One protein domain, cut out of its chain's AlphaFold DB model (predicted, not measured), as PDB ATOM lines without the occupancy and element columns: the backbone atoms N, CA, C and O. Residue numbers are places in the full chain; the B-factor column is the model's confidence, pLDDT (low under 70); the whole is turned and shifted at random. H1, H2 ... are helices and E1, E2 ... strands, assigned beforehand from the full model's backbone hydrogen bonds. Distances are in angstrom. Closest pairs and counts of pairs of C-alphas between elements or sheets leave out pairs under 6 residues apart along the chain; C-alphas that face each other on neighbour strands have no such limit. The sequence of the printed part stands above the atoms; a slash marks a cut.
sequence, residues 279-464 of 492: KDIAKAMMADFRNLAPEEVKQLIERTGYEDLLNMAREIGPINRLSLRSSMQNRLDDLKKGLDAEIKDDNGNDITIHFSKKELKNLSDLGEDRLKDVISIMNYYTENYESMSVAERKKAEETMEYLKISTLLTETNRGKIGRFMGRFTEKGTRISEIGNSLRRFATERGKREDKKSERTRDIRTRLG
ATOM      1  N   LYS A 279     142.911 122.080 160.606       52.16
ATOM      2  CA  LYS A 279     141.497 122.349 160.873       52.16
ATOM      3  C   LYS A 279     141.060 123.805 160.674       52.16
ATOM      4  O   LYS A 279     139.939 124.098 160.265       52.16
ATOM      5  N   ASP A 280     141.941 124.737 160.986       50.84
ATOM      6  CA  ASP A 280     141.681 126.170 160.920       50.84
ATOM      7  C   ASP A 280     141.905 126.701 159.488       50.84
ATOM      8  O   ASP A 280     141.144 127.557 159.031       50.84
ATOM      9  N   ILE A 281     142.844 126.103 158.738       50.81
ATOM     10  CA  ILE A 281     143.030 126.310 157.288       50.81
ATOM     11  C   ILE A 281     141.808 125.796 156.518       50.81
ATOM     12  O   ILE A 281     141.209 126.528 155.729       50.81
ATOM     13  N   ALA A 282     141.366 124.568 156.811       54.38
ATOM     14  CA  ALA A 282     140.152 123.999 156.235       54.38
ATOM     15  C   ALA A 282     138.927 124.893 156.501       54.38
ATOM     16  O   ALA A 282     138.105 125.099 155.610       54.38
ATOM     17  N   LYS A 283     138.812 125.475 157.700       56.78
ATOM     18  CA  LYS A 283     137.718 126.385 158.072       56.78
ATOM     19  C   LYS A 283     137.762 127.733 157.339       56.78
ATOM     20  O   LYS A 283     136.698 128.268 157.031       56.78
ATOM     21  N   ALA A 284     138.948 128.271 157.049       55.00
ATOM     22  CA  ALA A 284     139.109 129.478 156.236       55.00
ATOM     23  C   ALA A 284     138.710 129.215 154.774       55.00
ATOM     24  O   ALA A 284     137.824 129.885 154.250       55.00
ATOM     25  N   MET A 285     139.234 128.138 154.177       56.75
ATOM     26  CA  MET A 285     138.863 127.703 152.825       56.75
ATOM     27  C   MET A 285     137.357 127.419 152.689       56.75
ATOM     28  O   MET A 285     136.763 127.680 151.648       56.75
ATOM     29  N   MET A 286     136.706 126.923 153.750       56.59
ATOM     30  CA  MET A 286     135.254 126.702 153.803       56.59
ATOM     31  C   MET A 286     134.414 127.982 153.730       56.59
ATOM     32  O   MET A 286     133.279 127.921 153.252       56.59
ATOM     33  N   ALA A 287     134.913 129.100 154.265       56.59
ATOM     34  CA  ALA A 287     134.213 130.380 154.211       56.59
ATOM     35  C   ALA A 287     134.235 130.943 152.786       56.59
ATOM     36  O   ALA A 287     133.200 131.405 152.302       56.59
ATOM     37  N   ASP A 288     135.369 130.791 152.103       54.41
ATOM     38  CA  ASP A 288     135.545 131.195 150.711       54.41
ATOM     39  C   ASP A 288     134.702 130.314 149.784       54.41
ATOM     40  O   ASP A 288     133.881 130.826 149.030       54.41
ATOM     41  N   PHE A 289     134.765 128.985 149.934       57.16
ATOM     42  CA  PHE A 289     134.033 128.024 149.092       57.16
ATOM     43  C   PHE A 289     132.512 128.248 149.048       57.16
ATOM     44  O   PHE A 289     131.858 127.899 148.068       57.16
ATOM     45  N   ARG A 290     131.921 128.822 150.106       55.75
ATOM     46  CA  ARG A 290     130.482 129.128 150.169       55.75
ATOM     47  C   ARG A 290     130.067 130.240 149.194       55.75
ATOM     48  O   ARG A 290     128.899 130.291 148.820       55.75
ATOM     49  N   ASN A 291     131.005 131.103 148.815       57.88
ATOM     50  CA  ASN A 291     130.765 132.296 148.008       57.88
ATOM     51  C   ASN A 291     131.360 132.197 146.593       57.88
ATOM     52  O   ASN A 291     131.152 133.112 145.803       57.88
ATOM     53  N   LEU A 292     132.084 131.116 146.280       60.38
ATOM     54  CA  LEU A 292     132.739 130.923 144.987       60.38
ATOM     55  C   LEU A 292     131.785 130.352 143.932       60.38
ATOM     56  O   LEU A 292     130.998 129.435 144.194       60.38
ATOM     57  N   ALA A 293     131.904 130.862 142.710       58.06
ATOM     58  CA  ALA A 293     131.291 130.269 141.532       58.06
ATOM     59  C   ALA A 293     131.951 128.911 141.193       58.06
ATOM     60  O   ALA A 293     133.102 128.666 141.569       58.06
ATOM     61  N   PRO A 294     131.277 128.024 140.435       55.50
ATOM     62  CA  PRO A 294     131.827 126.717 140.060       55.50
ATOM     63  C   PRO A 294     133.221 126.762 139.405       55.50
ATOM     64  O   PRO A 294     134.038 125.881 139.662       55.50
ATOM     65  N   GLU A 295     133.517 127.796 138.613       55.84
ATOM     66  CA  GLU A 295     134.826 127.961 137.958       55.84
ATOM     67  C   GLU A 295     135.927 128.397 138.939       55.84
ATOM     68  O   GLU A 295     137.080 127.993 138.823       55.84
ATOM     69  N   GLU A 296     135.584 129.179 139.960       59.56
ATOM     70  CA  GLU A 296     136.536 129.585 140.998       59.56
ATOM     71  C   GLU A 296     136.824 128.427 141.961       59.56
ATOM     72  O   GLU A 296     137.952 128.248 142.418       59.56
ATOM     73  N   VAL A 297     135.818 127.583 142.212       60.38
ATOM     74  CA  VAL A 297     135.980 126.300 142.904       60.38
ATOM     75  C   VAL A 297     136.943 125.383 142.144       60.38
ATOM     76  O   VAL A 297     137.803 124.755 142.763       60.38
ATOM     77  N   LYS A 298     136.837 125.326 140.813       57.88
ATOM     78  CA  LYS A 298     137.761 124.575 139.958       57.88
ATOM     79  C   LYS A 298     139.195 125.096 140.096       57.88
ATOM     80  O   LYS A 298     140.078 124.327 140.463       57.88
ATOM     81  N   GLN A 299     139.410 126.404 139.950       59.88
ATOM     82  CA  GLN A 299     140.739 127.010 140.124       59.88
ATOM     83  C   GLN A 299     141.318 126.780 141.526       59.88
ATOM     84  O   GLN A 299     142.521 126.571 141.683       59.88
ATOM     85  N   LEU A 300     140.475 126.801 142.562       63.84
ATOM     86  CA  LEU A 300     140.895 126.487 143.923       63.84
ATOM     87  C   LEU A 300     141.384 125.037 144.029       63.84
ATOM     88  O   LEU A 300     142.389 124.775 144.682       63.84
ATOM     89  N   ILE A 301     140.704 124.092 143.385       62.78
ATOM     90  CA  ILE A 301     141.034 122.664 143.450       62.78
ATOM     91  C   ILE A 301     142.275 122.335 142.622       62.78
ATOM     92  O   ILE A 301     143.094 121.534 143.073       62.78
ATOM     93  N   GLU A 302     142.476 123.006 141.494       59.78
ATOM     94  CA  GLU A 302     143.707 122.942 140.701       59.78
ATOM     95  C   GLU A 302     144.912 123.474 141.499       59.78
ATOM     96  O   GLU A 302     145.957 122.827 141.558       59.78
ATOM     97  N   ARG A 303     144.752 124.612 142.193       58.38
ATOM     98  CA  ARG A 303     145.851 125.314 142.890       58.38
ATOM     99  C   ARG A 303     146.140 124.825 144.308       58.38
ATOM    100  O   ARG A 303     147.214 125.092 144.840       58.38
ATOM    101  N   THR A 304     145.195 124.152 144.960       64.19
ATOM    102  CA  THR A 304     145.355 123.732 146.361       64.19
ATOM    103  C   THR A 304     146.017 122.359 146.450       64.19
ATOM    104  O   THR A 304     145.629 121.412 145.757       64.19
ATOM    105  N   GLY A 305     146.984 122.230 147.362       63.25
ATOM    106  CA  GLY A 305     147.588 120.953 147.733       63.25
ATOM    107  C   GLY A 305     146.541 119.907 148.129       63.25
ATOM    108  O   GLY A 305     145.507 120.204 148.728       63.25
ATOM    109  N   TYR A 306     146.799 118.653 147.771       69.00
ATOM    110  CA  TYR A 306     145.842 117.570 147.982       69.00
ATOM    111  C   TYR A 306     145.495 117.332 149.465       69.00
ATOM    112  O   TYR A 306     144.341 117.059 149.788       69.00
ATOM    113  N   GLU A 307     146.461 117.475 150.376       63.56
ATOM    114  CA  GLU A 307     146.241 117.283 151.816       63.56
ATOM    115  C   GLU A 307     145.271 118.316 152.406       63.56
ATOM    116  O   GLU A 307     144.363 117.953 153.156       63.56
ATOM    117  N   ASP A 308     145.380 119.580 151.996       65.25
ATOM    118  CA  ASP A 308     144.451 120.636 152.404       65.25
ATOM    119  C   ASP A 308     143.037 120.369 151.878       65.25
ATOM    120  O   ASP A 308     142.057 120.517 152.611       65.25
ATOM    121  N   LEU A 309     142.917 119.904 150.629       67.75
ATOM    122  CA  LEU A 309     141.627 119.543 150.035       67.75
ATOM    123  C   LEU A 309     140.993 118.336 150.733       67.75
ATOM    124  O   LEU A 309     139.776 118.312 150.929       67.75
ATOM    125  N   LEU A 310     141.795 117.356 151.159       68.56
ATOM    126  CA  LEU A 310     141.322 116.246 151.983       68.56
ATOM    127  C   LEU A 310     140.846 116.713 153.355       68.56
ATOM    128  O   LEU A 310     139.772 116.308 153.803       68.56
ATOM    129  N   ASN A 311     141.624 117.552 154.036       67.56
ATOM    130  CA  ASN A 311     141.260 118.084 155.347       67.56
ATOM    131  C   ASN A 311     139.972 118.914 155.252       67.56
ATOM    132  O   ASN A 311     139.038 118.694 156.025       67.56
ATOM    133  N   MET A 312     139.845 119.736 154.207       67.12
ATOM    134  CA  MET A 312     138.611 120.436 153.859       67.12
ATOM    135  C   MET A 312     137.449 119.455 153.646       67.12
ATOM    136  O   MET A 312     136.443 119.540 154.350       67.12
ATOM    137  N   ALA A 313     137.586 118.468 152.755       68.19
ATOM    138  CA  ALA A 313     136.550 117.464 152.481       68.19
ATOM    139  C   ALA A 313     136.122 116.683 153.738       68.19
ATOM    140  O   ALA A 313     134.958 116.284 153.886       68.19
ATOM    141  N   ARG A 314     137.047 116.477 154.682       68.56
ATOM    142  CA  ARG A 314     136.790 115.767 155.938       68.56
ATOM    143  C   ARG A 314     136.035 116.604 156.957       68.56
ATOM    144  O   ARG A 314     135.221 116.033 157.691       68.56
ATOM    145  N   GLU A 315     136.271 117.905 156.986       65.12
ATOM    146  CA  GLU A 315     135.761 118.800 158.021       65.12
ATOM    147  C   GLU A 315     134.554 119.645 157.589       65.12
ATOM    148  O   GLU A 315     133.844 120.170 158.449       65.12
ATOM    149  N   ILE A 316     134.253 119.718 156.286       64.88
ATOM    150  CA  ILE A 316     133.093 120.452 155.767       64.88
ATOM    151  C   ILE A 316     131.758 119.921 156.310       64.88
ATOM    152  O   ILE A 316     131.500 118.710 156.364       64.88
ATOM    153  N   GLY A 317     130.882 120.862 156.682       60.94
ATOM    154  CA  GLY A 317     129.503 120.588 157.087       60.94
ATOM    155  C   GLY A 317     128.649 120.006 155.945       60.94
ATOM    156  O   GLY A 317     129.036 120.096 154.780       60.94
ATOM    157  N   PRO A 318     127.469 119.428 156.248       64.81
ATOM    158  CA  PRO A 318     126.674 118.664 155.279       64.81
ATOM    159  C   PRO A 318     126.324 119.420 153.986       64.81
ATOM    160  O   PRO A 318     126.371 118.836 152.907       64.81
ATOM    161  N   ILE A 319     126.025 120.720 154.084       62.62
ATOM    162  CA  ILE A 319     125.643 121.568 152.941       62.62
ATOM    163  C   ILE A 319     126.848 121.845 152.029       62.62
ATOM    164  O   ILE A 319     126.783 121.618 150.824       62.62
ATOM    165  N   ASN A 320     127.982 122.259 152.598       63.75
ATOM    166  CA  ASN A 320     129.199 122.536 151.826       63.75
ATOM    167  C   ASN A 320     129.781 121.255 151.208       63.75
ATOM    168  O   ASN A 320     130.323 121.288 150.107       63.75
ATOM    169  N   ARG A 321     129.598 120.110 151.875       70.62
ATOM    170  CA  ARG A 321     129.929 118.787 151.331       70.62
ATOM    171  C   ARG A 321     129.138 118.444 150.084       70.62
ATOM    172  O   ARG A 321     129.707 117.890 149.150       70.62
ATOM    173  N   LEU A 322     127.853 118.785 150.061       70.56
ATOM    174  CA  LEU A 322     127.011 118.582 148.890       70.56
ATOM    175  C   LEU A 322     127.455 119.472 147.720       70.56
ATOM    176  O   LEU A 322     127.524 118.986 146.596       70.56
ATOM    177  N   SER A 323     127.815 120.733 147.989       69.12
ATOM    178  CA  SER A 323     128.324 121.663 146.968       69.12
ATOM    179  C   SER A 323     129.656 121.196 146.366       69.12
ATOM    180  O   SER A 323     129.761 121.049 145.149       69.12
ATOM    181  N   LEU A 324     130.639 120.853 147.211       73.06
ATOM    182  CA  LEU A 324     131.924 120.303 146.765       73.06
ATOM    183  C   LEU A 324     131.727 119.018 145.954       73.06
ATOM    184  O   LEU A 324     132.291 118.877 144.876       73.06
ATOM    185  N   ARG A 325     130.875 118.102 146.433       77.75
ATOM    186  CA  ARG A 325     130.536 116.876 145.702       77.75
ATOM    187  C   ARG A 325     129.921 117.178 144.335       77.75
ATOM    188  O   ARG A 325     130.312 116.548 143.361       77.75
ATOM    189  N   SER A 326     128.975 118.113 144.264       77.12
ATOM    190  CA  SER A 326     128.326 118.514 143.010       77.12
ATOM    191  C   SER A 326     129.345 119.067 142.012       77.12
ATOM    192  O   SER A 326     129.398 118.617 140.873       77.12
ATOM    193  N   SER A 327     130.231 119.963 142.459       75.81
ATOM    194  CA  SER A 327     131.299 120.524 141.625       75.81
ATOM    195  C   SER A 327     132.268 119.452 141.108       75.81
ATOM    196  O   SER A 327     132.538 119.389 139.911       75.81
ATOM    197  N   MET A 328     132.723 118.550 141.982       83.06
ATOM    198  CA  MET A 328     133.591 117.434 141.591       83.06
ATOM    199  C   MET A 328     132.910 116.457 140.639       83.06
ATOM    200  O   MET A 328     133.545 115.940 139.724       83.06
ATOM    201  N   GLN A 329     131.613 116.220 140.826       83.44
ATOM    202  CA  GLN A 329     130.863 115.342 139.949       83.44
ATOM    203  C   GLN A 329     130.638 115.972 138.572       83.44
ATOM    204  O   GLN A 329     130.801 115.269 137.582       83.44
ATOM    205  N   ASN A 330     130.362 117.277 138.505       82.06
ATOM    206  CA  ASN A 330     130.278 118.003 137.238       82.06
ATOM    207  C   ASN A 330     131.596 117.907 136.460       82.06
ATOM    208  O   ASN A 330     131.579 117.524 135.297       82.06
ATOM    209  N   ARG A 331     132.743 118.134 137.117       79.94
ATOM    210  CA  ARG A 331     134.050 118.004 136.457       79.94
ATOM    211  C   ARG A 331     134.301 116.563 135.998       79.94
ATOM    212  O   ARG A 331     134.698 116.319 134.859       79.94
ATOM    213  N   LEU A 332     133.995 115.570 136.828       85.19
ATOM    214  CA  LEU A 332     134.092 114.179 136.388       85.19
ATOM    215  C   LEU A 332     133.163 113.875 135.194       85.19
ATOM    216  O   LEU A 332     133.504 113.060 134.335       85.19
ATOM    217  N   ASP A 333     132.004 114.528 135.115       84.25
ATOM    218  CA  ASP A 333     131.058 114.351 134.021       84.25
ATOM    219  C   ASP A 333     131.541 114.981 132.693       84.25
ATOM    220  O   ASP A 333     131.113 114.465 131.653       84.25
ATOM    221  N   ASP A 334     132.487 115.943 132.676       83.19
ATOM    222  CA  ASP A 334     133.071 116.431 131.404       83.19
ATOM    223  C   ASP A 334     134.021 115.422 130.730       83.19
ATOM    224  O   ASP A 334     134.302 115.544 129.536       83.19
ATOM    225  N   LEU A 335     134.464 114.365 131.430       84.25
ATOM    226  CA  LEU A 335     135.082 113.219 130.748       84.25
ATOM    227  C   LEU A 335     134.053 112.628 129.780       84.25
ATOM    228  O   LEU A 335     132.947 112.314 130.190       84.25
ATOM    229  N   LYS A 336     134.344 112.424 128.493       79.19
ATOM    230  CA  LYS A 336     133.318 111.885 127.572       79.19
ATOM    231  C   LYS A 336     133.086 110.380 127.759       79.19
ATOM    232  O   LYS A 336     131.937 109.948 127.828       79.19
ATOM    233  N   LYS A 337     134.160 109.588 127.861       81.12
ATOM    234  CA  LYS A 337     134.107 108.109 127.878       81.12
ATOM    235  C   LYS A 337     134.663 107.459 129.153       81.12
ATOM    236  O   LYS A 337     134.423 106.280 129.362       81.12
ATOM    237  N   GLY A 338     135.323 108.219 130.022       85.56
ATOM    238  CA  GLY A 338     136.084 107.708 131.167       85.56
ATOM    239  C   GLY A 338     137.456 108.373 131.206       85.56
ATOM    240  O   GLY A 338     137.652 109.366 130.505       85.56
ATOM    241  N   LEU A 339     138.358 107.850 132.027       91.56
ATOM    242  CA  LEU A 339     139.745 108.296 132.118       91.56
ATOM    243  C   LEU A 339     140.651 107.224 131.525       91.56
ATOM    244  O   LEU A 339     140.624 106.091 132.001       91.56
ATOM    245  N   ASP A 340     141.435 107.589 130.519       92.06
ATOM    246  CA  ASP A 340     142.468 106.732 129.944       92.06
ATOM    247  C   ASP A 340     143.827 107.194 130.466       92.06
ATOM    248  O   ASP A 340     144.160 108.372 130.362       92.06
ATOM    249  N   ALA A 341     144.587 106.269 131.050       92.44
ATOM    250  CA  ALA A 341     145.941 106.510 131.524       92.44
ATOM    251  C   ALA A 341     146.925 105.641 130.737       92.44
ATOM    252  O   ALA A 341     146.822 104.414 130.751       92.44
ATOM    253  N   GLU A 342     147.871 106.278 130.057       91.62
ATOM    254  CA  GLU A 342     148.969 105.625 129.338       91.62
ATOM    255  C   GLU A 342     150.178 105.512 130.276       91.62
ATOM    256  O   GLU A 342     150.683 106.535 130.748       91.62
ATOM    257  N   ILE A 343     150.618 104.288 130.577       91.25
ATOM    258  CA  ILE A 343     151.808 104.003 131.396       91.25
ATOM    259  C   ILE A 343     152.644 102.897 130.761       91.25
ATOM    260  O   ILE A 343     152.172 102.219 129.854       91.25
ATOM    261  N   LYS A 344     153.863 102.673 131.257       87.69
ATOM    262  CA  LYS A 344     154.671 101.516 130.852       87.69
ATOM    263  C   LYS A 344     154.523 100.370 131.843       87.69
ATOM    264  O   LYS A 344     154.502 100.598 133.052       87.69
ATOM    265  N   ASP A 345     154.407  99.153 131.320       82.44
ATOM    266  CA  ASP A 345     154.493  97.936 132.126       82.44
ATOM    267  C   ASP A 345     155.940  97.669 132.592       82.44
ATOM    268  O   ASP A 345     156.885  98.347 132.180       82.44
ATOM    269  N   ASP A 346     156.130  96.647 133.431       79.12
ATOM    270  CA  ASP A 346     157.453  96.254 133.947       79.12
ATOM    271  C   ASP A 346     158.456  95.858 132.839       79.12
ATOM    272  O   ASP A 346     159.662  95.809 133.076       79.12
ATOM    273  N   ASN A 347     157.972  95.572 131.624       80.38
ATOM    274  CA  ASN A 347     158.786  95.228 130.460       80.38
ATOM    275  C   ASN A 347     159.063  96.441 129.552       80.38
ATOM    276  O   ASN A 347     159.741  96.296 128.534       80.38
ATOM    277  N   GLY A 348     158.551  97.626 129.904       79.69
ATOM    278  CA  GLY A 348     158.695  98.860 129.137       79.69
ATOM    279  C   GLY A 348     157.708  99.020 127.978       79.69
ATOM    280  O   GLY A 348     157.904  99.927 127.168       79.69
ATOM    281  N   ASN A 349     156.675  98.177 127.876       88.06
ATOM    282  CA  ASN A 349     155.634  98.297 126.854       88.06
ATOM    283  C   ASN A 349     154.576  99.315 127.276       88.06
ATOM    284  O   ASN A 349     154.136  99.308 128.427       88.06
ATOM    285  N   ASP A 350     154.110 100.122 126.327       88.56
ATOM    286  CA  ASP A 350     153.005 101.046 126.564       88.56
ATOM    287  C   ASP A 350     151.699 100.272 126.787       88.56
ATOM    288  O   ASP A 350     151.282  99.442 125.972       88.56
ATOM    289  N   ILE A 351     151.043 100.562 127.905       92.50
ATOM    290  CA  ILE A 351     149.740 100.025 128.275       92.50
ATOM    291  C   ILE A 351     148.773 101.174 128.555       92.50
ATOM    292  O   ILE A 351     149.120 102.184 129.166       92.50
ATOM    293  N   THR A 352     147.523 100.999 128.134       92.88
ATOM    294  CA  THR A 352     146.442 101.942 128.427       92.88
ATOM    295  C   THR A 352     145.500 101.329 129.449       92.88
ATOM    296  O   THR A 352     144.872 100.298 129.199       92.88
ATOM    297  N   ILE A 353     145.368 101.983 130.599       92.25
ATOM    298  CA  ILE A 353     144.424 101.604 131.644       92.25
ATOM    299  C   ILE A 353     143.221 102.542 131.572       92.25
ATOM    300  O   ILE A 353     143.326 103.737 131.839       92.25
ATOM    301  N   HIS A 354     142.060 101.976 131.246       93.25
ATOM    302  CA  HIS A 354     140.796 102.704 131.203       93.25
ATOM    303  C   HIS A 354     140.050 102.608 132.536       93.25
ATOM    304  O   HIS A 354     139.803 101.500 133.016       93.25
ATOM    305  N   PHE A 355     139.595 103.734 133.091       91.69
ATOM    306  CA  PHE A 355     138.604 103.790 134.168       91.69
ATOM    307  C   PHE A 355     137.286 104.380 133.684       91.69
ATOM    308  O   PHE A 355     137.206 105.513 133.202       91.69
ATOM    309  N   SER A 356     136.204 103.646 133.922       90.25
ATOM    310  CA  SER A 356     134.860 104.147 133.674       90.25
ATOM    311  C   SER A 356     134.502 105.277 134.646       90.25
ATOM    312  O   SER A 356     134.929 105.310 135.803       90.25
ATOM    313  N   LYS A 357     133.590 106.167 134.240       89.06
ATOM    314  CA  LYS A 357     133.035 107.192 135.147       89.06
ATOM    315  C   LYS A 357     132.468 106.604 136.439       89.06
ATOM    316  O   LYS A 357     132.494 107.258 137.475       89.06
ATOM    317  N   LYS A 358     131.899 105.395 136.375       86.44
ATOM    318  CA  LYS A 358     131.307 104.729 137.540       86.44
ATOM    319  C   LYS A 358     132.381 104.382 138.570       86.44
ATOM    320  O   LYS A 358     132.174 104.648 139.748       86.44
ATOM    321  N   GLU A 359     133.509 103.848 138.114       86.06
ATOM    322  CA  GLU A 359     134.680 103.557 138.949       86.06
ATOM    323  C   GLU A 359     135.250 104.840 139.570       86.06
ATOM    324  O   GLU A 359     135.486 104.903 140.773       86.06
ATOM    325  N   LEU A 360     135.352 105.909 138.778       86.44
ATOM    326  CA  LEU A 360     135.880 107.203 139.216       86.44
ATOM    327  C   LEU A 360     134.968 107.964 140.198       86.44
ATOM    328  O   LEU A 360     135.446 108.837 140.922       86.44
ATOM    329  N   LYS A 361     133.662 107.661 140.253       84.81
ATOM    330  CA  LYS A 361     132.717 108.292 141.200       84.81
ATOM    331  C   LYS A 361     132.935 107.835 142.642       84.81
ATOM    332  O   LYS A 361     132.585 108.574 143.567       84.81
ATOM    333  N   ASN A 362     133.470 106.630 142.836       80.25
ATOM    334  CA  ASN A 362     133.765 106.101 144.159       80.25
ATOM    335  C   ASN A 362     134.890 105.057 144.118       80.25
ATOM    336  O   ASN A 362     134.645 103.860 143.968       80.25
ATOM    337  N   LEU A 363     136.125 105.504 144.347       78.50
ATOM    338  CA  LEU A 363     137.312 104.646 144.345       78.50
ATOM    339  C   LEU A 363     137.290 103.605 145.476       78.50
ATOM    340  O   LEU A 363     138.024 102.621 145.423       78.50
ATOM    341  N   SER A 364     136.451 103.780 146.510       70.50
ATOM    342  CA  SER A 364     136.336 102.780 147.580       70.50
ATOM    343  C   SER A 364     135.709 101.467 147.140       70.50
ATOM    344  O   SER A 364     135.914 100.460 147.814       70.50
ATOM    345  N   ASP A 365     134.944 101.495 146.051       74.50
ATOM    346  CA  ASP A 365     134.189 100.342 145.559       74.50
ATOM    347  C   ASP A 365     135.008  99.524 144.549       74.50
ATOM    348  O   ASP A 365     134.528  98.524 144.015       74.50
ATOM    349  N   LEU A 366     136.258  99.935 144.297       77.25
ATOM    350  CA  LEU A 366     137.193  99.211 143.450       77.25
ATOM    351  C   LEU A 366     137.653  97.908 144.116       77.25
ATOM    352  O   LEU A 366     137.999  97.859 145.306       77.25
ATOM    353  N   GLY A 367     137.705  96.851 143.301       76.69
ATOM    354  CA  GLY A 367     138.422  95.622 143.631       76.69
ATOM    355  C   GLY A 367     139.918  95.884 143.825       76.69
ATOM    356  O   GLY A 367     140.438  96.919 143.413       76.69
ATOM    357  N   GLU A 368     140.616  94.948 144.466       76.62
ATOM    358  CA  GLU A 368     142.039  95.108 144.789       76.62
ATOM    359  C   GLU A 368     142.914  95.297 143.541       76.62
ATOM    360  O   GLU A 368     143.782  96.164 143.543       76.62
ATOM    361  N   ASP A 369     142.633  94.568 142.459       81.50
ATOM    362  CA  ASP A 369     143.396  94.670 141.206       81.50
ATOM    363  C   ASP A 369     143.225  96.045 140.544       81.50
ATOM    364  O   ASP A 369     144.199  96.691 140.176       81.50
ATOM    365  N   ARG A 370     141.996  96.573 140.513       85.06
ATOM    366  CA  ARG A 370     141.707  97.913 139.969       85.06
ATOM    367  C   ARG A 370     142.281  99.039 140.823       85.06
ATOM    368  O   ARG A 370     142.552 100.122 140.321       85.06
ATOM    369  N   LEU A 371     142.449  98.812 142.122       80.50
ATOM    370  CA  LEU A 371     143.139  99.757 142.993       80.50
ATOM    371  C   LEU A 371     144.653  99.743 142.746       80.50
ATOM    372  O   LEU A 371     145.269 100.807 142.770       80.50
ATOM    373  N   LYS A 372     145.240  98.565 142.493       83.25
ATOM    374  CA  LYS A 372     146.647  98.454 142.082       83.25
ATOM    375  C   LYS A 372     146.885  99.229 140.791       83.25
ATOM    376  O   LYS A 372     147.831 100.000 140.762       83.25
ATOM    377  N   ASP A 373     145.976  99.144 139.817       88.12
ATOM    378  CA  ASP A 373     146.035  99.962 138.596       88.12
ATOM    379  C   ASP A 373     146.136 101.469 138.910       88.12
ATOM    380  O   ASP A 373     147.007 102.155 138.378       88.12
ATOM    381  N   VAL A 374     145.287 101.990 139.812       85.81
ATOM    382  CA  VAL A 374     145.324 103.407 140.230       85.81
ATOM    383  C   VAL A 374     146.685 103.764 140.827       85.81
ATOM    384  O   VAL A 374     147.277 104.771 140.448       85.81
ATOM    385  N   ILE A 375     147.198 102.944 141.746       83.94
ATOM    386  CA  ILE A 375     148.483 103.199 142.412       83.94
ATOM    387  C   ILE A 375     149.640 103.142 141.407       83.94
ATOM    388  O   ILE A 375     150.503 104.020 141.434       83.94
ATOM    389  N   SER A 376     149.643 102.161 140.501       88.06
ATOM    390  CA  SER A 376     150.658 102.015 139.454       88.06
ATOM    391  C   SER A 376     150.713 103.240 138.548       88.06
ATOM    392  O   SER A 376     151.802 103.749 138.296       88.06
ATOM    393  N   ILE A 377     149.560 103.776 138.136       91.50
ATOM    394  CA  ILE A 377     149.503 104.994 137.316       91.50
ATOM    395  C   ILE A 377     150.132 106.179 138.034       91.50
ATOM    396  O   ILE A 377     150.968 106.891 137.481       91.50
ATOM    397  N   MET A 378     149.742 106.382 139.290       89.25
ATOM    398  CA  MET A 378     150.203 107.527 140.063       89.25
ATOM    399  C   MET A 378     151.697 107.448 140.363       89.25
ATOM    400  O   MET A 378     152.381 108.471 140.319       89.25
ATOM    401  N   ASN A 379     152.207 106.252 140.661       89.06
ATOM    402  CA  ASN A 379     153.632 106.036 140.880       89.06
ATOM    403  C   ASN A 379     154.413 106.237 139.582       89.06
ATOM    404  O   ASN A 379     155.362 107.011 139.590       89.06
ATOM    405  N   TYR A 380     153.960 105.658 138.466       92.31
ATOM    406  CA  TYR A 380     154.590 105.843 137.161       92.31
ATOM    407  C   TYR A 380     154.690 107.326 136.787       92.31
ATOM    408  O   TYR A 380     155.784 107.809 136.495       92.31
ATOM    409  N   TYR A 381     153.586 108.076 136.865       93.19
ATOM    410  CA  TYR A 381     153.597 109.508 136.560       93.19
ATOM    411  C   TYR A 381     154.438 110.327 137.522       93.19
ATOM    412  O   TYR A 381     155.021 111.312 137.098       93.19
ATOM    413  N   THR A 382     154.529 109.936 138.790       89.62
ATOM    414  CA  THR A 382     155.397 110.619 139.755       89.62
ATOM    415  C   THR A 382     156.871 110.354 139.461       89.62
ATOM    416  O   THR A 382     157.656 111.290 139.383       89.62
ATOM    417  N   GLU A 383     157.250 109.089 139.298       89.88
ATOM    418  CA  GLU A 383     158.644 108.658 139.142       89.88
ATOM    419  C   GLU A 383     159.244 109.097 137.805       89.88
ATOM    420  O   GLU A 383     160.440 109.367 137.730       89.88
ATOM    421  N   ASN A 384     158.412 109.220 136.769       90.56
ATOM    422  CA  ASN A 384     158.847 109.570 135.420       90.56
ATOM    423  C   ASN A 384     158.522 111.023 135.039       90.56
ATOM    424  O   ASN A 384     158.800 111.423 133.909       90.56
ATOM    425  N   TYR A 385     157.962 111.830 135.950       88.88
ATOM    426  CA  TYR A 385     157.519 113.193 135.637       88.88
ATOM    427  C   TYR A 385     158.645 114.052 135.041       88.88
ATOM    428  O   TYR A 385     158.448 114.734 134.038       88.88
ATOM    429  N   GLU A 386     159.849 113.995 135.619       83.75
ATOM    430  CA  GLU A 386     161.002 114.771 135.138       83.75
ATOM    431  C   GLU A 386     161.540 114.288 133.781       83.75
ATOM    432  O   GLU A 386     162.152 115.075 133.055       83.75
ATOM    433  N   SER A 387     161.329 113.015 133.429       84.31
ATOM    434  CA  SER A 387     161.811 112.392 132.186       84.31
ATOM    435  C   SER A 387     160.789 112.400 131.047       84.31
ATOM    436  O   SER A 387     161.177 112.212 129.900       84.31
ATOM    437  N   MET A 388     159.514 112.648 131.340       88.00
ATOM    438  CA  MET A 388     158.454 112.777 130.335       88.00
ATOM    439  C   MET A 388     158.694 113.967 129.400       88.00
ATOM    440  O   MET A 388     159.382 114.920 129.782       88.00
ATOM    441  N   SER A 389     158.132 113.932 128.194       85.94
ATOM    442  CA  SER A 389     158.008 115.097 127.306       85.94
ATOM    443  C   SER A 389     156.973 116.098 127.840       85.94
ATOM    444  O   SER A 389     156.219 115.805 128.774       85.94
ATOM    445  N   VAL A 390     156.894 117.297 127.254       86.88
ATOM    446  CA  VAL A 390     155.870 118.292 127.628       86.88
ATOM    447  C   VAL A 390     154.453 117.739 127.436       86.88
ATOM    448  O   VAL A 390     153.605 117.907 128.316       86.88
ATOM    449  N   ALA A 391     154.194 117.071 126.309       85.00
ATOM    450  CA  ALA A 391     152.888 116.495 126.002       85.00
ATOM    451  C   ALA A 391     152.520 115.368 126.982       85.00
ATOM    452  O   ALA A 391     151.408 115.345 127.517       85.00
ATOM    453  N   GLU A 392     153.473 114.482 127.285       87.06
ATOM    454  CA  GLU A 392     153.300 113.415 128.275       87.06
ATOM    455  C   GLU A 392     153.023 113.979 129.674       87.06
ATOM    456  O   GLU A 392     152.099 113.519 130.345       87.06
ATOM    457  N   ARG A 393     153.746 115.027 130.101       89.62
ATOM    458  CA  ARG A 393     153.492 115.693 131.391       89.62
ATOM    459  C   ARG A 393     152.107 116.326 131.448       89.62
ATOM    460  O   ARG A 393     151.425 116.154 132.452       89.62
ATOM    461  N   LYS A 394     151.659 117.012 130.387       87.00
ATOM    462  CA  LYS A 394     150.302 117.592 130.328       87.00
ATOM    463  C   LYS A 394     149.226 116.505 130.483       87.00
ATOM    464  O   LYS A 394     148.308 116.672 131.287       87.00
ATOM    465  N   LYS A 395     149.373 115.366 129.793       87.50
ATOM    466  CA  LYS A 395     148.480 114.199 129.944       87.50
ATOM    467  C   LYS A 395     148.536 113.585 131.351       87.50
ATOM    468  O   LYS A 395     147.498 113.228 131.914       87.50
ATOM    469  N   ALA A 396     149.731 113.470 131.931       90.44
ATOM    470  CA  ALA A 396     149.927 112.959 133.286       90.44
ATOM    471  C   ALA A 396     149.284 113.883 134.332       90.44
ATOM    472  O   ALA A 396     148.597 113.408 135.232       90.44
ATOM    473  N   GLU A 397     149.447 115.202 134.196       88.56
ATOM    474  CA  GLU A 397     148.812 116.201 135.060       88.56
ATOM    475  C   GLU A 397     147.290 116.136 134.992       88.56
ATOM    476  O   GLU A 397     146.651 116.095 136.043       88.56
ATOM    477  N   GLU A 398     146.721 116.061 133.787       87.38
ATOM    478  CA  GLU A 398     145.278 115.902 133.600       87.38
ATOM    479  C   GLU A 398     144.779 114.602 134.256       87.38
ATOM    480  O   GLU A 398     143.812 114.607 135.025       87.38
ATOM    481  N   THR A 399     145.475 113.485 134.033       90.69
ATOM    482  CA  THR A 399     145.118 112.200 134.649       90.69
ATOM    483  C   THR A 399     145.173 112.263 136.175       90.69
ATOM    484  O   THR A 399     144.233 111.844 136.859       90.69
ATOM    485  N   MET A 400     146.241 112.837 136.729       88.31
ATOM    486  CA  MET A 400     146.414 113.002 138.170       88.31
ATOM    487  C   MET A 400     145.371 113.947 138.772       88.31
ATOM    488  O   MET A 400     144.929 113.726 139.902       88.31
ATOM    489  N   GLU A 401     144.913 114.955 138.027       86.12
ATOM    490  CA  GLU A 401     143.822 115.835 138.438       86.12
ATOM    491  C   GLU A 401     142.489 115.082 138.543       86.12
ATOM    492  O   GLU A 401     141.797 115.192 139.560       86.12
ATOM    493  N   TYR A 402     142.135 114.242 137.567       88.06
ATOM    494  CA  TYR A 402     140.918 113.432 137.684       88.06
ATOM    495  C   TYR A 402     140.997 112.411 138.811       88.06
ATOM    496  O   TYR A 402     140.019 112.239 139.538       88.06
ATOM    497  N   LEU A 403     142.153 111.779 139.025       87.94
ATOM    498  CA  LEU A 403     142.346 110.877 140.164       87.94
ATOM    499  C   LEU A 403     142.233 111.629 141.500       87.94
ATOM    500  O   LEU A 403     141.614 111.133 142.449       87.94
ATOM    501  N   LYS A 404     142.741 112.866 141.571       84.38
ATOM    502  CA  LYS A 404     142.555 113.778 142.708       84.38
ATOM    503  C   LYS A 404     141.068 114.060 142.955       84.38
ATOM    504  O   LYS A 404     140.598 113.878 144.081       84.38
ATOM    505  N   ILE A 405     140.314 114.420 141.914       84.81
ATOM    506  CA  ILE A 405     138.863 114.672 141.959       84.81
ATOM    507  C   ILE A 405     138.098 113.426 142.419       84.81
ATOM    508  O   ILE A 405     137.289 113.501 143.344       84.81
ATOM    509  N   SER A 406     138.385 112.262 141.838       84.81
ATOM    510  CA  SER A 406     137.784 110.975 142.207       84.81
ATOM    511  C   SER A 406     138.042 110.599 143.661       84.81
ATOM    512  O   SER A 406     137.162 110.074 144.356       84.81
ATOM    513  N   THR A 407     139.226 110.922 144.171       80.12
ATOM    514  CA  THR A 407     139.558 110.678 145.574       80.12
ATOM    515  C   THR A 407     138.807 111.627 146.508       80.12
ATOM    516  O   THR A 407     138.283 111.194 147.538       80.12
ATOM    517  N   LEU A 408     138.660 112.902 146.130       77.81
ATOM    518  CA  LEU A 408     137.836 113.869 146.864       77.81
ATOM    519  C   LEU A 408     136.345 113.487 146.841       77.81
ATOM    520  O   LEU A 408     135.666 113.576 147.867       77.81
ATOM    521  N   LEU A 409     135.829 112.991 145.712       79.56
ATOM    522  CA  LEU A 409     134.472 112.438 145.605       79.56
ATOM    523  C   LEU A 409     134.268 111.256 146.554       79.56
ATOM    524  O   LEU A 409     133.289 111.211 147.296       79.56
ATOM    525  N   THR A 410     135.227 110.336 146.596       78.06
ATOM    526  CA  THR A 410     135.207 109.179 147.502       78.06
ATOM    527  C   THR A 410     135.140 109.617 148.973       78.06
ATOM    528  O   THR A 410     134.324 109.112 149.748       78.06
ATOM    529  N   GLU A 411     135.939 110.611 149.368       74.31
ATOM    530  CA  GLU A 411     135.965 111.126 150.745       74.31
ATOM    531  C   GLU A 411     134.717 111.937 151.124       74.31
ATOM    532  O   GLU A 411     134.264 111.873 152.272       74.31
ATOM    533  N   THR A 412     134.123 112.663 150.174       72.62
ATOM    534  CA  THR A 412     132.866 113.401 150.390       72.62
ATOM    535  C   THR A 412     131.641 112.482 150.410       72.62
ATOM    536  O   THR A 412     130.694 112.752 151.152       72.62
ATOM    537  N   ASN A 413     131.669 111.361 149.683       70.94
ATOM    538  CA  ASN A 413     130.622 110.334 149.712       70.94
ATOM    539  C   ASN A 413     130.587 109.559 151.041       70.94
ATOM    540  O   ASN A 413     129.526 109.090 151.463       70.94
ATOM    541  N   ARG A 414     131.714 109.469 151.760       65.25
ATOM    542  CA  ARG A 414     131.788 108.830 153.081       65.25
ATOM    543  C   ARG A 414     131.201 109.735 154.174       65.25
ATOM    544  O   ARG A 414     131.807 110.712 154.625       65.25
ATOM    545  N   GLY A 415     130.005 109.393 154.656       54.50
ATOM    546  CA  GLY A 415     129.428 109.996 155.864       54.50
ATOM    547  C   GLY A 415     130.322 109.789 157.099       54.50
ATOM    548  O   GLY A 415     131.117 108.851 157.143       54.50
ATOM    549  N   LYS A 416     130.182 110.636 158.136       46.94
ATOM    550  CA  LYS A 416     130.964 110.536 159.395       46.94
ATOM    551  C   LYS A 416     130.930 109.130 160.032       46.94
ATOM    552  O   LYS A 416     131.896 108.743 160.674       46.94
ATOM    553  N   ILE A 417     129.851 108.371 159.817       37.66
ATOM    554  CA  ILE A 417     129.608 107.041 160.406       37.66
ATOM    555  C   ILE A 417     130.285 105.907 159.604       37.66
ATOM    556  O   ILE A 417     130.705 104.911 160.185       37.66
ATOM    557  N   GLY A 418     130.505 106.074 158.293       41.53
ATOM    558  CA  GLY A 418     131.198 105.083 157.450       41.53
ATOM    559  C   GLY A 418     132.716 105.016 157.667       41.53
ATOM    560  O   GLY A 418     133.370 104.114 157.153       41.53
ATOM    561  N   ARG A 419     133.285 105.950 158.444       48.72
ATOM    562  CA  ARG A 419     134.716 105.978 158.804       48.72
ATOM    563  C   ARG A 419     135.097 104.966 159.886       48.72
ATOM    564  O   ARG A 419     136.271 104.655 160.010       48.72
ATOM    565  N   PHE A 420     134.119 104.454 160.637       36.09
ATOM    566  CA  PHE A 420     134.339 103.532 161.757       36.09
ATOM    567  C   PHE A 420     134.076 102.052 161.419       36.09
ATOM    568  O   PHE A 420     134.437 101.190 162.207       36.09
ATOM    569  N   MET A 421     133.448 101.737 160.277       32.41
ATOM    570  CA  MET A 421     132.883 100.400 159.994       32.41
ATOM    571  C   MET A 421     133.345  99.768 158.665       32.41
ATOM    572  O   MET A 421     132.771  98.778 158.219       32.41
ATOM    573  N   GLY A 422     134.374 100.309 158.009       37.47
ATOM    574  CA  GLY A 422     135.061  99.615 156.913       37.47
ATOM    575  C   GLY A 422     136.251  98.839 157.470       37.47
ATOM    576  O   GLY A 422     136.984  99.385 158.284       37.47
ATOM    577  N   ARG A 423     136.462  97.577 157.080       37.09
ATOM    578  CA  ARG A 423     137.666  96.820 157.462       37.09
ATOM    579  C   ARG A 423     138.916  97.545 156.941       37.09
ATOM    580  O   ARG A 423     139.202  97.500 155.749       37.09
ATOM    581  N   PHE A 424     139.631  98.201 157.848       39.31
ATOM    582  CA  PHE A 424     140.941  98.818 157.660       39.31
ATOM    583  C   PHE A 424     141.891  98.117 158.642       39.31
ATOM    584  O   PHE A 424     141.697  98.222 159.850       39.31
ATOM    585  N   THR A 425     142.842  97.328 158.147       36.78
ATOM    586  CA  THR A 425     143.886  96.682 158.963       36.78
ATOM    587  C   THR A 425     145.145  97.561 159.035       36.78
ATOM    588  O   THR A 425     145.258  98.539 158.299       36.78
ATOM    589  N   GLU A 426     146.069  97.219 159.940       32.81
ATOM    590  CA  GLU A 426     147.238  97.961 160.477       32.81
ATOM    591  C   GLU A 426     148.257  98.607 159.504       32.81
ATOM    592  O   GLU A 426     149.279  99.119 159.952       32.81
ATOM    593  N   LYS A 427     148.017  98.670 158.190       37.34
ATOM    594  CA  LYS A 427     148.917  99.338 157.231       37.34
ATOM    595  C   LYS A 427     148.184 100.377 156.384       37.34
ATOM    596  O   LYS A 427     147.972 100.166 155.202       37.34
ATOM    597  N   GLY A 428     147.820 101.507 156.994       49.84
ATOM    598  CA  GLY A 428     147.331 102.700 156.285       49.84
ATOM    599  C   GLY A 428     145.974 102.536 155.578       49.84
ATOM    600  O   GLY A 428     145.522 101.453 155.229       49.84
ATOM    601  N   THR A 429     145.246 103.633 155.371       62.66
ATOM    602  CA  THR A 429     144.003 103.578 154.577       62.66
ATOM    603  C   THR A 429     144.348 103.609 153.081       62.66
ATOM    604  O   THR A 429     145.230 104.364 152.693       62.66
ATOM    605  N   ARG A 430     143.620 102.882 152.213       65.25
ATOM    606  CA  ARG A 430     143.766 102.934 150.729       65.25
ATOM    607  C   ARG A 430     143.809 104.366 150.159       65.25
ATOM    608  O   ARG A 430     144.455 104.645 149.160       65.25
ATOM    609  N   ILE A 431     143.121 105.293 150.823       64.94
ATOM    610  CA  ILE A 431     143.070 106.719 150.465       64.94
ATOM    611  C   ILE A 431     144.328 107.468 150.918       64.94
ATOM    612  O   ILE A 431     144.716 108.445 150.288       64.94
ATOM    613  N   SER A 432     144.991 107.008 151.979       65.62
ATOM    614  CA  SER A 432     146.297 107.522 152.389       65.62
ATOM    615  C   SER A 432     147.387 107.192 151.372       65.62
ATOM    616  O   SER A 432     148.259 108.024 151.163       65.62
ATOM    617  N   GLU A 433     147.350 106.016 150.740       67.44
ATOM    618  CA  GLU A 433     148.332 105.629 149.714       67.44
ATOM    619  C   GLU A 433     148.181 106.478 148.449       67.44
ATOM    620  O   GLU A 433     149.128 107.153 148.056       67.44
ATOM    621  N   ILE A 434     146.961 106.561 147.903       73.31
ATOM    622  CA  ILE A 434     146.612 107.482 146.805       73.31
ATOM    623  C   ILE A 434     147.012 108.919 147.171       73.31
ATOM    624  O   ILE A 434     147.593 109.656 146.376       73.31
ATOM    625  N   GLY A 435     146.753 109.319 148.415       71.06
ATOM    626  CA  GLY A 435     147.088 110.649 148.884       71.06
ATOM    627  C   GLY A 435     148.576 110.960 148.962       71.06
ATOM    628  O   GLY A 435     148.990 112.071 148.623       71.06
ATOM    629  N   ASN A 436     149.382 109.982 149.364       73.12
ATOM    630  CA  ASN A 436     150.834 110.097 149.370       73.12
ATOM    631  C   ASN A 436     151.379 110.213 147.940       73.12
ATOM    632  O   ASN A 436     152.253 111.045 147.704       73.12
ATOM    633  N   SER A 437     150.839 109.457 146.980       76.81
ATOM    634  CA  SER A 437     151.258 109.558 145.576       76.81
ATOM    635  C   SER A 437     150.869 110.906 144.947       76.81
ATOM    636  O   SER A 437     151.711 111.526 144.306       76.81
ATOM    637  N   LEU A 438     149.672 111.454 145.216       78.25
ATOM    638  CA  LEU A 438     149.306 112.818 144.769       78.25
ATOM    639  C   LEU A 438     150.229 113.894 145.342       78.25
ATOM    640  O   LEU A 438     150.541 114.873 144.664       78.25
ATOM    641  N   ARG A 439     150.659 113.728 146.597       75.44
ATOM    642  CA  ARG A 439     151.596 114.648 147.248       75.44
ATOM    643  C   ARG A 439     152.962 114.609 146.571       75.44
ATOM    644  O   ARG A 439     153.484 115.667 146.239       75.44
ATOM    645  N   ARG A 440     153.506 113.412 146.334       79.69
ATOM    646  CA  ARG A 440     154.791 113.247 145.638       79.69
ATOM    647  C   ARG A 440     154.734 113.816 144.221       79.69
ATOM    648  O   ARG A 440     155.608 114.592 143.861       79.69
ATOM    649  N   PHE A 441     153.669 113.536 143.471       83.50
ATOM    650  CA  PHE A 441     153.463 114.117 142.142       83.50
ATOM    651  C   PHE A 441     153.449 115.651 142.166       83.50
ATOM    652  O   PHE A 441     154.118 116.296 141.365       83.50
ATOM    653  N   ALA A 442     152.737 116.257 143.123       78.19
ATOM    654  CA  ALA A 442     152.720 117.710 143.281       78.19
ATOM    655  C   ALA A 442     154.106 118.285 143.626       78.19
ATOM    656  O   ALA A 442     154.419 119.405 143.221       78.19
ATOM    657  N   THR A 443     154.937 117.540 144.361       79.62
ATOM    658  CA  THR A 443     156.332 117.912 144.626       79.62
ATOM    659  C   THR A 443     157.165 117.901 143.345       79.62
ATOM    660  O   THR A 443     157.834 118.895 143.075       79.62
ATOM    661  N   GLU A 444     157.092 116.841 142.534       82.62
ATOM    662  CA  GLU A 444     157.835 116.762 141.262       82.62
ATOM    663  C   GLU A 444     157.384 117.840 140.265       82.62
ATOM    664  O   GLU A 444     158.214 118.544 139.685       82.62
ATOM    665  N   ARG A 445     156.070 118.086 140.166       82.50
ATOM    666  CA  ARG A 445     155.517 119.223 139.413       82.50
ATOM    667  C   ARG A 445     156.071 120.567 139.885       82.50
ATOM    668  O   ARG A 445     156.417 121.418 139.074       82.50
ATOM    669  N   GLY A 446     156.181 120.750 141.197       76.38
ATOM    670  CA  GLY A 446     156.728 121.966 141.793       76.38
ATOM    671  C   GLY A 446     158.185 122.227 141.426       76.38
ATOM    672  O   GLY A 446     158.516 123.325 140.988       76.38
ATOM    673  N   LYS A 447     159.044 121.206 141.534       83.69
ATOM    674  CA  LYS A 447     160.455 121.315 141.124       83.69
ATOM    675  C   LYS A 447     160.582 121.730 139.659       83.69
ATOM    676  O   LYS A 447     161.443 122.535 139.304       83.69
ATOM    677  N   ARG A 448     159.709 121.192 138.804       82.31
ATOM    678  CA  ARG A 448     159.679 121.525 137.380       82.31
ATOM    679  C   ARG A 448     159.263 122.974 137.127       82.31
ATOM    680  O   ARG A 448     159.920 123.654 136.342       82.31
ATOM    681  N   GLU A 449     158.216 123.450 137.796       81.44
ATOM    682  CA  GLU A 449     157.775 124.854 137.747       81.44
ATOM    683  C   GLU A 449     158.875 125.816 138.223       81.44
ATOM    684  O   GLU A 449     159.117 126.844 137.584       81.44
ATOM    685  N   ASP A 450     159.602 125.463 139.285       79.56
ATOM    686  CA  ASP A 450     160.738 126.250 139.773       79.56
ATOM    687  C   ASP A 450     161.853 126.329 138.716       79.56
ATOM    688  O   ASP A 450     162.308 127.425 138.374       79.56
ATOM    689  N   LYS A 451     162.221 125.190 138.108       84.94
ATOM    690  CA  LYS A 451     163.216 125.139 137.022       84.94
ATOM    691  C   LYS A 451     162.778 125.961 135.805       84.94
ATOM    692  O   LYS A 451     163.590 126.677 135.215       84.94
ATOM    693  N   LYS A 452     161.491 125.919 135.451       85.31
ATOM    694  CA  LYS A 452     160.904 126.768 134.402       85.31
ATOM    695  C   LYS A 452     161.017 128.245 134.744       85.31
ATOM    696  O   LYS A 452     161.452 129.027 133.906       85.31
ATOM    697  N   SER A 453     160.694 128.633 135.974       82.19
ATOM    698  CA  SER A 453     160.795 130.022 136.434       82.19
ATOM    699  C   SER A 453     162.229 130.556 136.361       82.19
ATOM    700  O   SER A 453     162.465 131.678 135.898       82.19
ATOM    701  N   GLU A 454     163.206 129.744 136.773       84.56
ATOM    702  CA  GLU A 454     164.630 130.062 136.638       84.56
ATOM    703  C   GLU A 454     165.037 130.227 135.174       84.56
ATOM    704  O   GLU A 454     165.674 131.226 134.822       84.56
ATOM    705  N   ARG A 455     164.599 129.313 134.302       86.38
ATOM    706  CA  ARG A 455     164.878 129.375 132.865       86.38
ATOM    707  C   ARG A 455     164.247 130.607 132.208       86.38
ATOM    708  O   ARG A 455     164.932 131.321 131.478       86.38
ATOM    709  N   THR A 456     162.994 130.938 132.524       87.00
ATOM    710  CA  THR A 456     162.329 132.166 132.054       87.00
ATOM    711  C   THR A 456     163.093 133.419 132.493       87.00
ATOM    712  O   THR A 456     163.225 134.371 131.718       87.00
ATOM    713  N   ARG A 457     163.637 133.441 133.720       84.25
ATOM    714  CA  ARG A 457     164.460 134.558 134.217       84.25
ATOM    715  C   ARG A 457     165.770 134.696 133.438       84.25
ATOM    716  O   ARG A 457     166.139 135.820 133.090       84.25
ATOM    717  N   ASP A 458     166.447 133.590 133.141       85.69
ATOM    718  CA  ASP A 458     167.664 133.591 132.319       85.69
ATOM    719  C   ASP A 458     167.379 134.137 130.907       85.69
ATOM    720  O   ASP A 458     168.019 135.096 130.467       85.69
ATOM    721  N   ILE A 459     166.331 133.634 130.244       88.12
ATOM    722  CA  ILE A 459     165.907 134.114 128.916       88.12
ATOM    723  C   ILE A 459     165.603 135.622 128.949       88.12
ATOM    724  O   ILE A 459     166.077 136.381 128.099       88.12
ATOM    725  N   ARG A 460     164.838 136.091 129.944       87.94
ATOM    726  CA  ARG A 460     164.503 137.518 130.099       87.94
ATOM    727  C   ARG A 460     165.739 138.390 130.285       87.94
ATOM    728  O   ARG A 460     165.834 139.441 129.648       87.94
ATOM    729  N   THR A 461     166.682 137.938 131.107       84.38
ATOM    730  CA  THR A 461     167.954 138.631 131.352       84.38
ATOM    731  C   THR A 461     168.734 138.786 130.049       84.38
ATOM    732  O   THR A 461     169.161 139.890 129.709       84.38
ATOM    733  N   ARG A 462     168.826 137.715 129.255       83.88
ATOM    734  CA  ARG A 462     169.500 137.723 127.947       83.88
ATOM    735  C   ARG A 462     168.826 138.615 126.915       83.88
ATOM    736  O   ARG A 462     169.502 139.113 126.029       83.88
ATOM    737  N   LEU A 463     167.522 138.848 127.035       84.06
ATOM    738  CA  LEU A 463     166.758 139.764 126.184       84.06
ATOM    739  C   LEU A 463     166.748 141.217 126.698       84.06
ATOM    740  O   LEU A 463     166.066 142.072 126.118       84.06
ATOM    741  N   GLY A 464     167.449 141.507 127.802       79.25
ATOM    742  CA  GLY A 464     167.439 142.822 128.446       79.25
ATOM    743  C   GLY A 464     166.039 143.250 128.904       79.25
ATOM    744  O   GLY A 464     165.713 144.438 128.897       79.25
TER     745      GLY A 464
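Overview. This is residues 279 to 464 of the 492 residues of an uncharacterized protein of Clostridium sp. CAG:571 (UniProt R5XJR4). A small hairpin of two strands, E1 and E2, packs through E1 on the long helix H7, which runs through the middle of the body, and H6 packs on E1 as well. H3 and H4 pack on H7 away from the hairpin, H1 packs on H3, and the longest helix, H8, slants past H7; residues 449 to 464, of which 449 to 462 belong to H8, stick out as an arm. The printed part has 186 residues, with eight named helices and two named strands in the order H1 to H4, E1, E2, H5 to H8; its class is mostly helix, and the sheet E1 - E2 is antiparallel. The whole is compact, with a radius of gyration of the C-alphas of 17.8 A, and spans 58 by 45 by 36 A.

Arrangement. E1, residues 339 to 344, and E2, residues 350 to 355, form a hairpin at 154 degrees, with N 341 and O 353 2.9 A apart and N 353 and O 341 2.8 A apart, within hydrogen-bond range. The closest C-alphas of E1 and H6, residues 368 to 383, are those of Ile 343 and Ile 377, at 6.4 A. Those of E1 and H7, residues 390 to 413, are Ala 341 and Thr 399, at 6.5 A. H6, H7 and H8, residues 430 to 462, form an up-and-down bundle, each running against the one before it in the chain. H6 and H8 touch at Thr 382 and Phe 441, their closest C-alphas, 4.7 A apart, at a shallow tilt of 20 degrees. H7 and H8 are a helical hairpin, only just steep at 37 degrees, closest at C-alphas 404 and 438, 7.1 A. H7 is the hub, touching four helices. With residues 404 to 412 alone it touches H3, residues 306 to 315, closest at C-alphas 313 and 412, 5.9 A. It touches H4, residues 318 to 334, closest at C-alphas 325 and 409, 5.9 A, and H5, residues 357 to 361, closest at C-alphas 360 and 406, 5.2 A. H1, residues 279 to 289, touches H3 about perpendicular at 87 degrees, closest at C-alphas 282 and 312, 4.6 A, and is apart from H7. H2, residues 294 to 303, only just touches H4, with 3 pairs of C-alphas within 8 A, closest at C-alphas 294 and 327, 6.4 A. In H1 to H8 every O i to N i+4 pair is within hydrogen-bond range.

Along the chain. H1 begins at C-alpha 279 (141.497, 122.349, 160.873). H4 is 24.8 A long, H6 22.2 A, H7 34.5 A and H8 48.9 A, ending at C-alpha 462 (169.500, 137.723, 127.947).

Size, cuts and confidence. The C-alphas of Met 421 and Gly 464, the two farthest apart, are 63.2 A apart. The printed part has no cut. The link H7 to H8, 16 residues, is long, and its residues 423 to 429 stand free. pLDDT is under 70 at residues 279 to 320, 323 and 414 to 433.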